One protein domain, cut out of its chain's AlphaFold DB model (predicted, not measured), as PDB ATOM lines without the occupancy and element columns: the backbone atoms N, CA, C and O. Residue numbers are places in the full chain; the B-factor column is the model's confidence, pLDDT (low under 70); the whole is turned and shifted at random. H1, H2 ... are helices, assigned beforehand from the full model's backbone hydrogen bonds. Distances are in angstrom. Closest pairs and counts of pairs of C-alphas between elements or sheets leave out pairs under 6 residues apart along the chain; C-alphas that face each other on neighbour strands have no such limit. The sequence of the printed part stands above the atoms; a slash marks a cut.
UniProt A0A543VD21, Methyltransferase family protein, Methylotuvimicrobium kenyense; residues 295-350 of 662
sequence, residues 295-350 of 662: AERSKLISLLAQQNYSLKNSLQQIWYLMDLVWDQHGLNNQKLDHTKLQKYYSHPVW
ATOM      1  N   ALA A 295     -10.021 -11.156  29.343       96.38
ATOM      2  CA  ALA A 295     -11.167 -11.737  30.040       96.38
ATOM      3  C   ALA A 295     -11.049 -13.261  30.223       96.38
ATOM      4  O   ALA A 295     -11.447 -13.790  31.262       96.38
ATOM      5  N   GLU A 296     -10.524 -13.987  29.230       96.88
ATOM      6  CA  GLU A 296     -10.244 -15.423  29.367       96.88
ATOM      7  C   GLU A 296      -9.098 -15.645  30.356       96.88
ATOM      8  O   GLU A 296      -9.223 -16.466  31.263       96.88
ATOM      9  N   ARG A 297      -8.020 -14.862  30.238       96.56
ATOM     10  CA  ARG A 297      -6.854 -14.931  31.121       96.56
ATOM     11  C   ARG A 297      -7.233 -14.708  32.582       96.56
ATOM     12  O   ARG A 297      -6.881 -15.538  33.410       96.56
ATOM     13  N   SER A 298      -7.993 -13.659  32.895       96.38
ATOM     14  CA  SER A 298      -8.412 -13.353  34.272       96.38
ATOM     15  C   SER A 298      -9.267 -14.480  34.881       96.38
ATOM     16  O   SER A 298      -9.041 -14.903  36.015       96.38
ATOM     17  N   LYS A 299     -10.176 -15.084  34.098       97.06
ATOM     18  CA  LYS A 299     -10.965 -16.253  34.539       97.06
ATOM     19  C   LYS A 299     -10.093 -17.480  34.826       97.06
ATOM     20  O   LYS A 299     -10.317 -18.162  35.823       97.06
ATOM     21  N   LEU A 300      -9.102 -17.758  33.976       97.75
ATOM     22  CA  LEU A 300      -8.167 -18.868  34.188       97.75
ATOM     23  C   LEU A 300      -7.245 -18.613  35.386       97.75
ATOM     24  O   LEU A 300      -7.019 -19.523  36.176       97.75
ATOM     25  N   ILE A 301      -6.776 -17.377  35.571       97.38
ATOM     26  CA  ILE A 301      -6.008 -16.963  36.750       97.38
ATOM     27  C   ILE A 301      -6.816 -17.195  38.030       97.38
ATOM     28  O   ILE A 301      -6.293 -17.758  38.990       97.38
ATOM     29  N   SER A 302      -8.105 -16.842  38.031       96.88
ATOM     30  CA  SER A 302      -8.984 -17.084  39.177       96.88
ATOM     31  C   SER A 302      -9.069 -18.565  39.562       96.88
ATOM     32  O   SER A 302      -9.081 -18.891  40.750       96.88
ATOM     33  N   LEU A 303      -9.064 -19.468  38.578       97.62
ATOM     34  CA  LEU A 303      -9.012 -20.914  38.808       97.62
ATOM     35  C   LEU A 303      -7.629 -21.372  39.296       97.62
ATOM     36  O   LEU A 303      -7.536 -22.102  40.279       97.62
ATOM     37  N   LEU A 304      -6.551 -20.916  38.657       96.69
ATOM     38  CA  LEU A 304      -5.176 -21.306  38.999       96.69
ATOM     39  C   LEU A 304      -4.729 -20.806  40.381       96.69
ATOM     40  O   LEU A 304      -3.884 -21.434  41.019       96.69
ATOM     41  N   ALA A 305      -5.318 -19.718  40.878       96.31
ATOM     42  CA  ALA A 305      -5.121 -19.236  42.244       96.31
ATOM     43  C   ALA A 305      -5.697 -20.186  43.315       96.31
ATOM     44  O   ALA A 305      -5.333 -20.088  44.486       96.31
ATOM     45  N   GLN A 306      -6.598 -21.094  42.926       95.62
ATOM     46  CA  GLN A 306      -7.277 -22.036  43.819       95.62
ATOM     47  C   GLN A 306      -6.642 -23.435  43.812       95.62
ATOM     48  O   GLN A 306      -7.222 -24.353  44.385       95.62
ATOM     49  N   GLN A 307      -5.475 -23.614  43.181       95.12
ATOM     50  CA  GLN A 307      -4.761 -24.896  43.144       95.12
ATOM     51  C   GLN A 307      -4.501 -25.481  44.543       95.12
ATOM     52  O   GLN A 307      -4.395 -24.761  45.538       95.12
ATOM     53  N   ASN A 308      -4.384 -26.808  44.600       93.38
ATOM     54  CA  ASN A 308      -4.125 -27.564  45.815       93.38
ATOM     55  C   ASN A 308      -2.756 -28.246  45.733       93.38
ATOM     56  O   ASN A 308      -2.616 -29.391  45.306       93.38
ATOM     57  N   TYR A 309      -1.753 -27.547  46.241       90.31
ATOM     58  CA  TYR A 309      -0.360 -27.972  46.197       90.31
ATOM     59  C   TYR A 309      -0.030 -29.179  47.096       90.31
ATOM     60  O   TYR A 309       1.114 -29.623  47.112       90.31
ATOM     61  N   SER A 310      -1.007 -29.744  47.823       88.44
ATOM     62  CA  SER A 310      -0.843 -31.022  48.529       88.44
ATOM     63  C   SER A 310      -1.042 -32.248  47.626       88.44
ATOM     64  O   SER A 310      -0.881 -33.380  48.086       88.44
ATOM     65  N   LEU A 311      -1.490 -32.058  46.382       88.62
ATOM     66  CA  LEU A 311      -1.742 -33.148  45.438       88.62
ATOM     67  C   LEU A 311      -0.434 -33.741  44.909       88.62
ATOM     68  O   LEU A 311       0.631 -33.145  45.050       88.62
ATOM     69  N   LYS A 312      -0.504 -34.936  44.306       80.44
ATOM     70  CA  LYS A 312       0.700 -35.679  43.896       80.44
ATOM     71  C   LYS A 312       1.172 -35.371  42.481       80.44
ATOM     72  O   LYS A 312       2.345 -35.561  42.190       80.44
ATOM     73  N   ASN A 313       0.274 -34.962  41.587       87.75
ATOM     74  CA  ASN A 313       0.601 -34.681  40.190       87.75
ATOM     75  C   ASN A 313      -0.398 -33.699  39.558       87.75
ATOM     76  O   ASN A 313      -1.466 -33.433  40.112       87.75
ATOM     77  N   SER A 314      -0.042 -33.199  38.375       91.25
ATOM     78  CA  SER A 314      -0.829 -32.216  37.624       91.25
ATOM     79  C   SER A 314      -2.185 -32.746  37.138       91.25
ATOM     80  O   SER A 314      -3.141 -31.977  37.060       91.25
ATOM     81  N   LEU A 315      -2.315 -34.055  36.884       90.69
ATOM     82  CA  LEU A 315      -3.586 -34.672  36.484       90.69
ATOM     83  C   LEU A 315      -4.614 -34.616  37.625       90.69
ATOM     84  O   LEU A 315      -5.742 -34.167  37.444       90.69
ATOM     85  N   GLN A 316      -4.201 -34.979  38.841       92.25
ATOM     86  CA  GLN A 316      -5.028 -34.801  40.036       92.25
ATOM     87  C   GLN A 316      -5.351 -33.324  40.281       92.25
ATOM     88  O   GLN A 316      -6.430 -33.004  40.780       92.25
ATOM     89  N   GLN A 317      -4.437 -32.418  39.930       95.06
ATOM     90  CA  GLN A 317      -4.644 -30.986  40.097       95.06
ATOM     91  C   GLN A 317      -5.727 -30.428  39.164       95.06
ATOM     92  O   GLN A 317      -6.546 -29.631  39.630       95.06
ATOM     93  N   ILE A 318      -5.776 -30.834  37.887       95.94
ATOM     94  CA  ILE A 318      -6.857 -30.394  36.989       95.94
ATOM     95  C   ILE A 318      -8.201 -30.978  37.436       95.94
ATOM     96  O   ILE A 318      -9.182 -30.241  37.529       95.94
ATOM     97  N   TRP A 319      -8.225 -32.254  37.832       95.31
ATOM     98  CA  TRP A 319      -9.403 -32.920  38.390       95.31
ATOM     99  C   TRP A 319      -9.943 -32.208  39.628       95.31
ATOM    100  O   TRP A 319     -11.133 -31.922  39.707       95.31
ATOM    101  N   TYR A 320      -9.061 -31.828  40.551       96.94
ATOM    102  CA  TYR A 320      -9.438 -31.059  41.731       96.94
ATOM    103  C   TYR A 320     -10.097 -29.719  41.370       96.94
ATOM    104  O   TYR A 320     -11.104 -29.357  41.972       96.94
ATOM    105  N   LEU A 321      -9.566 -28.978  40.389       97.75
ATOM    106  CA  LEU A 321     -10.165 -27.702  39.977       97.75
ATOM    107  C   LEU A 321     -11.528 -27.905  39.302       97.75
ATOM    108  O   LEU A 321     -12.436 -27.096  39.496       97.75
ATOM    109  N   MET A 322     -11.696 -28.987  38.541       98.12
ATOM    110  CA  MET A 322     -12.985 -29.364  37.958       98.12
ATOM    111  C   MET A 322     -14.010 -29.737  39.034       98.12
ATOM    112  O   MET A 322     -15.150 -29.276  38.967       98.12
ATOM    113  N   ASP A 323     -13.604 -30.503  40.047       98.12
ATOM    114  CA  ASP A 323     -14.446 -30.879  41.186       98.12
ATOM    115  C   ASP A 323     -14.799 -29.676  42.070       98.12
ATOM    116  O   ASP A 323     -15.924 -29.570  42.559       98.12
ATOM    117  N   LEU A 324     -13.876 -28.727  42.231       97.94
ATOM    118  CA  LEU A 324     -14.126 -27.484  42.957       97.94
ATOM    119  C   LEU A 324     -15.248 -26.674  42.298       97.94
ATOM    120  O   LEU A 324     -16.168 -26.219  42.974       97.94
ATOM    121  N   VAL A 325     -15.203 -26.523  40.972       98.25
ATOM    122  CA  VAL A 325     -16.254 -25.830  40.210       98.25
ATOM    123  C   VAL A 325     -17.570 -26.613  40.251       98.25
ATOM    124  O   VAL A 325     -18.643 -26.018  40.369       98.25
ATOM    125  N   TRP A 326     -17.508 -27.947  40.200       97.81
ATOM    126  CA  TRP A 326     -18.677 -28.810  40.372       97.81
ATOM    127  C   TRP A 326     -19.379 -28.554  41.716       97.81
ATOM    128  O   TRP A 326     -20.596 -28.343  41.758       97.81
ATOM    129  N   ASP A 327     -18.610 -28.502  42.806       97.50
ATOM    130  CA  ASP A 327     -19.118 -28.237  44.154       97.50
ATOM    131  C   ASP A 327     -19.670 -26.814  44.300       97.50
ATOM    132  O   ASP A 327     -20.736 -26.627  44.887       97.50
ATOM    133  N   GLN A 328     -19.003 -25.811  43.720       97.00
ATOM    134  CA  GLN A 328     -19.466 -24.415  43.719       97.00
ATOM    135  C   GLN A 328     -20.834 -24.251  43.044       97.00
ATOM    136  O   GLN A 328     -21.640 -23.417  43.459       97.00
ATOM    137  N   HIS A 329     -21.133 -25.070  42.032       96.75
ATOM    138  CA  HIS A 329     -22.453 -25.114  41.403       96.75
ATOM    139  C   HIS A 329     -23.479 -25.967  42.170       96.75
ATOM    140  O   HIS A 329     -24.663 -25.961  41.813       96.75
ATOM    141  N   GLY A 330     -23.071 -26.675  43.228       96.19
ATOM    142  CA  GLY A 330     -23.938 -27.537  44.029       96.19
ATOM    143  C   GLY A 330     -24.555 -28.666  43.201       96.19
ATOM    144  O   GLY A 330     -25.775 -28.877  43.262       96.19
ATOM    145  N   LEU A 331     -23.736 -29.309  42.363       96.31
ATOM    146  CA  LEU A 331     -24.113 -30.435  41.507       96.31
ATOM    147  C   LEU A 331     -24.018 -31.779  42.249       96.31
ATOM    148  O   LEU A 331     -23.207 -31.963  43.154       96.31
ATOM    149  N   ASN A 332     -24.840 -32.746  41.839       92.75
ATOM    150  CA  ASN A 332     -24.861 -34.103  42.385       92.75
ATOM    151  C   ASN A 332     -24.905 -35.112  41.234       92.75
ATOM    152  O   ASN A 332     -25.860 -35.125  40.465       92.75
ATOM    153  N   ASN A 333     -23.899 -35.978  41.133       91.62
ATOM    154  CA  ASN A 333     -23.743 -36.913  40.015       91.62
ATOM    155  C   ASN A 333     -24.709 -38.108  40.049       91.62
ATOM    156  O   ASN A 333     -24.751 -38.890  39.107       91.62
ATOM    157  N   GLN A 334     -25.510 -38.238  41.107       89.25
ATOM    158  CA  GLN A 334     -26.607 -39.206  41.206       89.25
ATOM    159  C   GLN A 334     -27.973 -38.581  40.903       89.25
ATOM    160  O   GLN A 334     -28.937 -39.301  40.651       89.25
ATOM    161  N   LYS A 335     -28.078 -37.250  40.969       91.19
ATOM    162  CA  LYS A 335     -29.312 -36.506  40.707       91.19
ATOM    163  C   LYS A 335     -28.977 -35.232  39.949       91.19
ATOM    164  O   LYS A 335     -28.740 -34.181  40.549       91.19
ATOM    165  N   LEU A 336     -28.958 -35.360  38.628       90.19
ATOM    166  CA  LEU A 336     -28.570 -34.287  37.734       90.19
ATOM    167  C   LEU A 336     -29.611 -33.165  37.703       90.19
ATOM    168  O   LEU A 336     -30.819 -33.387  37.723       90.19
ATOM    169  N   ASP A 337     -29.101 -31.941  37.647       94.81
ATOM    170  CA  ASP A 337     -29.861 -30.720  37.403       94.81
ATOM    171  C   ASP A 337     -29.329 -30.132  36.097       94.81
ATOM    172  O   ASP A 337     -28.211 -29.613  36.050       94.81
ATOM    173  N   HIS A 338     -30.110 -30.246  35.021       91.69
ATOM    174  CA  HIS A 338     -29.663 -29.862  33.682       91.69
ATOM    175  C   HIS A 338     -29.301 -28.373  33.574       91.69
ATOM    176  O   HIS A 338     -28.364 -28.022  32.857       91.69
ATOM    177  N   THR A 339     -29.974 -27.488  34.320       94.38
ATOM    178  CA  THR A 339     -29.658 -26.053  34.316       94.38
ATOM    179  C   THR A 339     -28.302 -25.787  34.964       94.38
ATOM    180  O   THR A 339     -27.523 -24.969  34.470       94.38
ATOM    181  N   LYS A 340     -27.986 -26.478  36.063       96.44
ATOM    182  CA  LYS A 340     -26.661 -26.385  36.694       96.44
ATOM    183  C   LYS A 340     -25.575 -27.044  35.847       96.44
ATOM    184  O   LYS A 340     -24.484 -26.488  35.744       96.44
ATOM    185  N   LEU A 341     -25.872 -28.175  35.206       94.44
ATOM    186  CA  LEU A 341     -24.927 -28.856  34.319       94.44
ATOM    187  C   LEU A 341     -24.536 -27.982  33.132       94.44
ATOM    188  O   LEU A 341     -23.353 -27.865  32.834       94.44
ATOM    189  N   GLN A 342     -25.493 -27.298  32.502       94.62
ATOM    190  CA  GLN A 342     -25.195 -26.361  31.420       94.62
ATOM    191  C   GLN A 342     -24.230 -25.253  31.875       94.62
ATOM    192  O   GLN A 342     -23.300 -24.898  31.151       94.62
ATOM    193  N   LYS A 343     -24.406 -24.724  33.093       96.38
ATOM    194  CA  LYS A 343     -23.475 -23.738  33.672       96.38
ATOM    195  C   LYS A 343     -22.085 -24.329  33.906       96.38
ATOM    196  O   LYS A 343     -21.103 -23.654  33.628       96.38
ATOM    197  N   TYR A 344     -22.007 -25.575  34.363       97.19
ATOM    198  CA  TYR A 344     -20.743 -26.275  34.575       97.19
ATOM    199  C   TYR A 344     -19.994 -26.555  33.266       97.19
ATOM    200  O   TYR A 344     -18.823 -26.206  33.163       97.19
ATOM    201  N   TYR A 345     -20.651 -27.111  32.246       95.25
ATOM    202  CA  TYR A 345     -20.006 -27.417  30.960       95.25
ATOM    203  C   TYR A 345     -19.671 -26.169  30.130       95.25
ATOM    204  O   TYR A 345     -18.723 -26.184  29.355       95.25
ATOM    205  N   SER A 346     -20.369 -25.051  30.352       95.25
ATOM    206  CA  SER A 346     -19.991 -23.743  29.788       95.25
ATOM    207  C   SER A 346     -18.960 -22.970  30.631       95.25
ATOM    208  O   SER A 346     -18.541 -21.871  30.249       95.25
ATOM    209  N   HIS A 347     -18.540 -23.509  31.781       97.69
ATOM    210  CA  HIS A 347     -17.614 -22.840  32.690       97.69
ATOM    211  C   HIS A 347     -16.177 -22.810  32.120       97.69
ATOM    212  O   HIS A 347     -15.716 -23.805  31.557       97.69
ATOM    213  N   PRO A 348     -15.392 -21.734  32.348       97.38
ATOM    214  CA  PRO A 348     -13.987 -21.628  31.916       97.38
ATOM    215  C   PRO A 348     -13.042 -22.754  32.366       97.38
ATOM    216  O   PRO A 348     -11.933 -22.856  31.848       97.38
ATOM    217  N   VAL A 349     -13.455 -23.605  33.308       98.00
ATOM    218  CA  VAL A 349     -12.659 -24.765  33.739       98.00
ATOM    219  C   VAL A 349     -12.482 -25.784  32.610       98.00
ATOM    220  O   VAL A 349     -11.454 -26.446  32.550       98.00
ATOM    221  N   TRP A 350     -13.414 -25.845  31.656       96.88
ATOM    222  CA  TRP A 350     -13.283 -26.692  30.469       96.88
ATOM    223  C   TRP A 350     -12.303 -26.124  29.441       96.88
ATOM    224  O   TRP A 350     -11.582 -26.884  28.799       96.88
TER     225      TRP A 350
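What this domain is: This is residues 295 to 350 of the 662 residues of the protein "Methyltransferase family protein" of Methylotuvimicrobium kenyense (UniProt A0A543VD21). Three helices make a flat, open frame: H1 comes down about at right angles to the long helix H2, and after a loop H3 folds back over the far end of H2. Residues 346 to 350 run back from H3 towards H1, and residues 334 to 339 stick out. The printed part has 56 residues with three named helices, in the order H1, H2, H3, and no named strand; the class is all helix. It is only just compact, close to loose, with a radius of gyration of the C-alphas of 12.1 A and spans of 31 by 29 by 14 A.

How they stand to each other: H1, residues 295 to 304, is close to but not clearly touching H2, residues 314 to 328; their closest C-alphas, of Leu 303 and Leu 321, are 7.0 A apart. Their lines are about perpendicular, at 75 degrees. H3, residues 338 to 345, is close to but not clearly touching H2, the closest C-alphas being those of Trp 326 and Tyr 344, 6.7 A apart. They run opposite ways at a shallow tilt of 32 degrees, only just short of steep. H1 and H3 are apart. In H1, H2 and H3 every O i to N i+4 pair is within hydrogen-bond range.

Where its parts are: H1 begins at C-alpha 295 (-11.167, -11.737, 30.040) and is 14.4 A long. H2 is 21.1 A long. H3, 10.3 A, ends at C-alpha 345 (-20.006, -27.417, 30.960).

The domain as a whole: The C-alphas farthest apart, of Ala 295 and Gln 334, are 33.4 A apart. The printed part has no cut, both links are short, and no printed residue is under 70 in pLDDT.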